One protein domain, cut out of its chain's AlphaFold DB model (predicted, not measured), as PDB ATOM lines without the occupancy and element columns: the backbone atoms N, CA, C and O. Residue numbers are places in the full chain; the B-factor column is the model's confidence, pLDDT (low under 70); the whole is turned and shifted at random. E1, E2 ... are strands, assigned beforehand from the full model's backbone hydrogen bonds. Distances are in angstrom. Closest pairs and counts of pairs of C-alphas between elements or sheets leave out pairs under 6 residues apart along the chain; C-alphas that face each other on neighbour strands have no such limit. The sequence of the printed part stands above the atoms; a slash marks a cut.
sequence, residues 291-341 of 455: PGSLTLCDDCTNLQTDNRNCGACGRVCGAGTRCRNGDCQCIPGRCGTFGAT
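Overview. This is residues 291 to 341 of the 455 residues of an uncharacterized protein of Aulographum hederae CBS 113979 (UniProt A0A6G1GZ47). This domain has little regular structure: it is a rod of winding loops, with one small hairpin, E1 and E2, between a long looped stretch, residues 291 to 320, and a last loop, residues 331 to 341. Within the first stretch, residues 295 to 296 pair briefly with 300 to 301, antiparallel. The printed part has 51 residues, with no named helix and two antiparallel strands, E1 then E2, holding 8 residues; the class is all strand. It is compact, radius of gyration of the C-alphas 11.2 A, spanning 35 by 16 by 15 A.

Along the chain. Start at C-alpha 291, (104.213, 302.356, 296.685). E1, residues 321 to 324, begins at (129.798, 294.316, 294.105) and runs 9.4 A. E2, residues 327 to 330, runs 9.7 A to (131.307, 293.973, 290.124).

Arrangement. A tight link of 2 residues joins E1 and E2, antiparallel at 137 degrees between directions. Look at N 322 and O 329, 2.8 A apart, within hydrogen-bond range. C-alphas 321 and 330 face each other at 4.3 A.

Size, cuts and confidence. The farthest C-alphas, Pro 291 and Cys 335, are 35.2 A apart. The printed part has no cut. Look for pLDDT under 70 at residues 319 to 321 and 330 to 341.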
ATOM      1  N   PRO A 291     104.497 301.385 297.727       92.81
ATOM      2  CA  PRO A 291     104.213 302.356 296.685       92.81
ATOM      3  C   PRO A 291     105.011 302.061 295.404       92.81
ATOM      4  O   PRO A 291     106.188 301.690 295.438       92.81
ATOM      5  N   GLY A 292     104.378 302.301 294.254       89.06
ATOM      6  CA  GLY A 292     105.015 302.199 292.940       89.06
ATOM      7  C   GLY A 292     105.450 300.775 292.584       89.06
ATOM      8  O   GLY A 292     104.678 299.832 292.707       89.06
ATOM      9  N   SER A 293     106.686 300.630 292.099       87.62
ATOM     10  CA  SER A 293     107.285 299.346 291.700       87.62
ATOM     11  C   SER A 293     108.216 298.745 292.761       87.62
ATOM     12  O   SER A 293     109.021 297.860 292.458       87.62
ATOM     13  N   LEU A 294     108.149 299.239 294.001       95.00
ATOM     14  CA  LEU A 294     108.918 298.685 295.111       95.00
ATOM     15  C   LEU A 294     108.347 297.330 295.533       95.00
ATOM     16  O   LEU A 294     107.151 297.072 295.423       95.00
ATOM     17  N   THR A 295     109.216 296.460 296.030       94.06
ATOM     18  CA  THR A 295     108.826 295.146 296.545       94.06
ATOM     19  C   THR A 295     108.816 295.174 298.066       94.06
ATOM     20  O   THR A 295     109.726 295.733 298.679       94.06
ATOM     21  N   LEU A 296     107.793 294.566 298.665       93.44
ATOM     22  CA  LEU A 296     107.708 294.404 300.111       93.44
ATOM     23  C   LEU A 296     108.697 293.324 300.569       93.44
ATOM     24  O   LEU A 296     108.498 292.141 300.300       93.44
ATOM     25  N   CYS A 297     109.769 293.757 301.230       91.62
ATOM     26  CA  CYS A 297     110.682 292.904 301.988       91.62
ATOM     27  C   CYS A 297     110.470 293.187 303.492       91.62
ATOM     28  O   CYS A 297     109.332 293.389 303.903       91.62
ATOM     29  N   ASP A 298     111.535 293.259 304.305       88.00
ATOM     30  CA  ASP A 298     111.452 293.852 305.656       88.00
ATOM     31  C   ASP A 298     110.945 295.312 305.579       88.00
ATOM     32  O   ASP A 298     110.153 295.748 306.408       88.00
ATOM     33  N   ASP A 299     111.370 296.029 304.532       91.75
ATOM     34  CA  ASP A 299     110.912 297.364 304.148       91.75
ATOM     35  C   ASP A 299     110.585 297.404 302.645       91.75
ATOM     36  O   ASP A 299     111.017 296.537 301.869       91.75
ATOM     37  N   CYS A 300     109.879 298.444 302.197       95.31
ATOM     38  CA  CYS A 300     109.656 298.689 300.777       95.31
ATOM     39  C   CYS A 300     110.966 298.978 300.051       95.31
ATOM     40  O   CYS A 300     111.582 300.034 300.204       95.31
ATOM     41  N   THR A 301     111.377 298.022 299.224       95.31
ATOM     42  CA  THR A 301     112.734 297.966 298.705       95.31
ATOM     43  C   THR A 301     112.770 297.942 297.186       95.31
ATOM     44  O   THR A 301     111.976 297.273 296.521       95.31
ATOM     45  N   ASN A 302     113.739 298.658 296.615       95.38
ATOM     46  CA  ASN A 302     114.010 298.604 295.189       95.38
ATOM     47  C   ASN A 302     114.984 297.461 294.875       95.38
ATOM     48  O   ASN A 302     116.201 297.619 294.991       95.38
ATOM     49  N   LEU A 303     114.453 296.330 294.408       94.69
ATOM     50  CA  LEU A 303     115.265 295.158 294.064       94.69
ATOM     51  C   LEU A 303     116.253 295.411 292.914       94.69
ATOM     52  O   LEU A 303     117.157 294.609 292.700       94.69
ATOM     53  N   GLN A 304     116.104 296.504 292.160       93.44
ATOM     54  CA  GLN A 304     116.975 296.821 291.029       93.44
ATOM     55  C   GLN A 304     118.289 297.487 291.449       93.44
ATOM     56  O   GLN A 304     119.256 297.467 290.680       93.44
ATOM     57  N   THR A 305     118.321 298.098 292.634       93.06
ATOM     58  CA  THR A 305     119.422 298.970 293.064       93.06
ATOM     59  C   THR A 305     119.840 298.781 294.517       93.06
ATOM     60  O   THR A 305     120.938 299.211 294.874       93.06
ATOM     61  N   ASP A 306     119.039 298.117 295.352       94.19
ATOM     62  CA  ASP A 306     119.425 297.846 296.732       94.19
ATOM     63  C   ASP A 306     120.433 296.691 296.818       94.19
ATOM     64  O   ASP A 306     120.146 295.531 296.521       94.19
ATOM     65  N   ASN A 307     121.630 297.013 297.302       88.25
ATOM     66  CA  ASN A 307     122.692 296.054 297.571       88.25
ATOM     67  C   ASN A 307     122.324 294.968 298.589       88.25
ATOM     68  O   ASN A 307     123.019 293.958 298.619       88.25
ATOM     69  N   ARG A 308     121.316 295.155 299.447       92.50
ATOM     70  CA  ARG A 308     120.902 294.142 300.434       92.50
ATOM     71  C   ARG A 308     119.769 293.235 299.949       92.50
ATOM     72  O   ARG A 308     119.532 292.201 300.563       92.50
ATOM     73  N   ASN A 309     119.117 293.595 298.848       94.31
ATOM     74  CA  ASN A 309     117.912 292.940 298.343       94.31
ATOM     75  C   ASN A 309     117.941 292.837 296.805       94.31
ATOM     76  O   ASN A 309     116.959 293.107 296.123       94.31
ATOM     77  N   CYS A 310     119.091 292.512 296.222       91.19
ATOM     78  CA  CYS A 310     119.295 292.651 294.787       91.19
ATOM     79  C   CYS A 310     118.627 291.530 293.978       91.19
ATOM     80  O   CYS A 310     119.062 290.377 294.009       91.19
ATOM     81  N   GLY A 311     117.567 291.859 293.245       92.81
ATOM     82  CA  GLY A 311     116.742 290.925 292.469       92.81
ATOM     83  C   GLY A 311     115.779 290.074 293.304       92.81
ATOM     84  O   GLY A 311     114.827 289.534 292.753       92.81
ATOM     85  N   ALA A 312     115.994 289.973 294.618       92.75
ATOM     86  CA  ALA A 312     115.117 289.295 295.568       92.75
ATOM     87  C   ALA A 312     115.364 289.815 296.995       92.75
ATOM     88  O   ALA A 312     116.486 290.218 297.322       92.75
ATOM     89  N   CYS A 313     114.346 289.758 297.856       93.31
ATOM     90  CA  CYS A 313     114.484 290.104 299.271       93.31
ATOM     91  C   CYS A 313     115.585 289.266 299.946       93.31
ATOM     92  O   CYS A 313     115.686 288.058 299.733       93.31
ATOM     93  N   GLY A 314     116.446 289.918 300.727       88.88
ATOM     94  CA  GLY A 314     117.576 289.300 301.424       88.88
ATOM     95  C   GLY A 314     118.776 288.920 300.546       88.88
ATOM     96  O   GLY A 314     119.783 288.438 301.074       88.88
ATOM     97  N   ARG A 315     118.734 289.127 299.218       85.44
ATOM     98  CA  ARG A 315     119.883 288.862 298.332       85.44
ATOM     99  C   ARG A 315     120.927 289.973 298.455       85.44
ATOM    100  O   ARG A 315     120.920 290.951 297.710       85.44
ATOM    101  N   VAL A 316     121.860 289.796 299.386       83.94
ATOM    102  CA  VAL A 316     122.952 290.748 299.616       83.94
ATOM    103  C   VAL A 316     124.065 290.587 298.576       83.94
ATOM    104  O   VAL A 316     124.633 289.509 298.397       83.94
ATOM    105  N   CYS A 317     124.430 291.687 297.925       77.19
ATOM    106  CA  CYS A 317     125.606 291.788 297.080       77.19
ATOM    107  C   CYS A 317     126.881 291.776 297.930       77.19
ATOM    108  O   CYS A 317     127.083 292.628 298.797       77.19
ATOM    109  N   GLY A 318     127.750 290.793 297.669       70.75
ATOM    110  CA  GLY A 318     129.015 290.616 298.380       70.75
ATOM    111  C   GLY A 318     129.963 291.809 298.234       70.75
ATOM    112  O   GLY A 318     129.778 292.690 297.386       70.75
ATOM    113  N   ALA A 319     131.016 291.837 299.056       64.75
ATOM    114  CA  ALA A 319     132.014 292.900 298.996       64.75
ATOM    115  C   ALA A 319     132.544 293.092 297.557       64.75
ATOM    116  O   ALA A 319     132.659 292.155 296.771       64.75
ATOM    117  N   GLY A 320     132.794 294.347 297.178       62.38
ATOM    118  CA  GLY A 320     133.245 294.684 295.826       62.38
ATOM    119  C   GLY A 320     132.181 294.597 294.724       62.38
ATOM    120  O   GLY A 320     132.511 294.817 293.557       62.38
ATOM    121  N   THR A 321     130.917 294.327 295.059       69.94
ATOM    122  CA  THR A 321     129.798 294.316 294.105       69.94
ATOM    123  C   THR A 321     128.727 295.353 294.466       69.94
ATOM    124  O   THR A 321     128.667 295.847 295.594       69.94
ATOM    125  N   ARG A 322     127.914 295.744 293.480       79.06
ATOM    126  CA  ARG A 322     126.739 296.610 293.634       79.06
ATOM    127  C   ARG A 322     125.543 296.010 292.920       79.06
ATOM    128  O   ARG A 322     125.720 295.342 291.905       79.06
ATOM    129  N   CYS A 323     124.350 296.311 293.403       84.56
ATOM    130  CA  CYS A 323     123.133 295.961 292.711       84.56
ATOM    131  C   CYS A 323     122.914 296.890 291.521       84.56
ATOM    132  O   CYS A 323     122.986 298.118 291.643       84.56
ATOM    133  N   ARG A 324     122.685 296.304 290.349       89.06
ATOM    134  CA  ARG A 324     122.286 297.032 289.151       89.06
ATOM    135  C   ARG A 324     121.392 296.149 288.301       89.06
ATOM    136  O   ARG A 324     121.798 295.057 287.912       89.06
ATOM    137  N   ASN A 325     120.213 296.665 287.974       84.62
ATOM    138  CA  ASN A 325     119.192 295.970 287.192       84.62
ATOM    139  C   ASN A 325     118.820 294.597 287.787       84.62
ATOM    140  O   ASN A 325     118.622 293.636 287.052       84.62
ATOM    141  N   GLY A 326     118.791 294.489 289.119       84.69
ATOM    142  CA  GLY A 326     118.402 293.255 289.809       84.69
ATOM    143  C   GLY A 326     119.526 292.236 289.982       84.69
ATOM    144  O   GLY A 326     119.297 291.172 290.554       84.69
ATOM    145  N   ASP A 327     120.750 292.562 289.557       79.56
ATOM    146  CA  ASP A 327     121.903 291.679 289.699       79.56
ATOM    147  C   ASP A 327     123.106 292.332 290.373       79.56
ATOM    148  O   ASP A 327     123.428 293.507 290.172       79.56
ATOM    149  N   CYS A 328     123.813 291.525 291.165       76.50
ATOM    150  CA  CYS A 328     125.055 291.929 291.804       76.50
ATOM    151  C   CYS A 328     126.186 291.964 290.773       76.50
ATOM    152  O   CYS A 328     126.744 290.939 290.385       76.50
ATOM    153  N   GLN A 329     126.537 293.172 290.342       72.62
ATOM    154  CA  GLN A 329     127.592 293.441 289.374       72.62
ATOM    155  C   GLN A 329     128.863 293.908 290.087       72.62
ATOM    156  O   GLN A 329     128.812 294.646 291.071       72.62
ATOM    157  N   CYS A 330     130.030 293.516 289.578       56.69
ATOM    158  CA  CYS A 330     131.307 293.973 290.124       56.69
ATOM    159  C   CYS A 330     131.439 295.498 290.009       56.69
ATOM    160  O   CYS A 330     131.172 296.077 288.954       56.69
ATOM    161  N   ILE A 331     131.896 296.152 291.080       64.31
ATOM    162  CA  ILE A 331     132.291 297.562 291.040       64.31
ATOM    163  C   ILE A 331     133.713 297.618 290.465       64.31
ATOM    164  O   ILE A 331     134.640 297.094 291.099       64.31
ATOM    165  N   PRO A 332     133.933 298.258 289.302       50.03
ATOM    166  CA  PRO A 332     135.277 298.432 288.762       50.03
ATOM    167  C   PRO A 332     136.198 299.084 289.805       50.03
ATOM    168  O   PRO A 332     135.857 300.106 290.395       50.03
ATOM    169  N   GLY A 333     137.354 298.470 290.076       48.75
ATOM    170  CA  GLY A 333     138.368 299.020 290.987       48.75
ATOM    171  C   GLY A 333     138.203 298.717 292.486       48.75
ATOM    172  O   GLY A 333     139.118 299.019 293.248       48.75
ATOM    173  N   ARG A 334     137.121 298.063 292.941       51.88
ATOM    174  CA  ARG A 334     136.952 297.629 294.349       51.88
ATOM    175  C   ARG A 334     136.997 296.103 294.476       51.88
ATOM    176  O   ARG A 334     136.007 295.462 294.790       51.88
ATOM    177  N   CYS A 335     138.156 295.495 294.225       41.28
ATOM    178  CA  CYS A 335     138.330 294.051 294.426       41.28
ATOM    179  C   CYS A 335     138.293 293.674 295.921       41.28
ATOM    180  O   CYS A 335     139.198 294.035 296.677       41.28
ATOM    181  N   GLY A 336     137.319 292.857 296.323       44.41
ATOM    182  CA  GLY A 336     137.329 292.136 297.594       44.41
ATOM    183  C   GLY A 336     136.291 291.018 297.605       44.41
ATOM    184  O   GLY A 336     135.114 291.308 297.611       44.41
ATOM    185  N   THR A 337     136.758 289.765 297.616       38.56
ATOM    186  CA  THR A 337     136.009 288.497 297.745       38.56
ATOM    187  C   THR A 337     134.966 288.176 296.669       38.56
ATOM    188  O   THR A 337     133.795 288.516 296.763       38.56
ATOM    189  N   PHE A 338     135.424 287.399 295.685       49.97
ATOM    190  CA  PHE A 338     134.642 286.569 294.770       49.97
ATOM    191  C   PHE A 338     133.368 285.997 295.412       49.97
ATOM    192  O   PHE A 338     133.450 285.218 296.362       49.97
ATOM    193  N   GLY A 339     132.203 286.311 294.860       49.97
ATOM    194  CA  GLY A 339     130.945 285.780 295.367       49.97
ATOM    195  C   GLY A 339     129.744 286.329 294.617       49.97
ATOM    196  O   GLY A 339     129.017 287.152 295.149       49.97
ATOM    197  N   ALA A 340     129.541 285.854 293.392       45.56
ATOM    198  CA  ALA A 340     128.207 285.723 292.824       45.56
ATOM    199  C   ALA A 340     128.224 284.506 291.900       45.56
ATOM    200  O   ALA A 340     128.813 284.507 290.820       45.56
ATOM    201  N   THR A 341     127.643 283.431 292.411       47.91
ATOM    202  CA  THR A 341     127.445 282.142 291.762       47.91
ATOM    203  C   THR A 341     126.376 282.283 290.676       47.91
ATOM    204  O   THR A 341     125.267 281.795 290.833       47.91
TER     205      THR A 341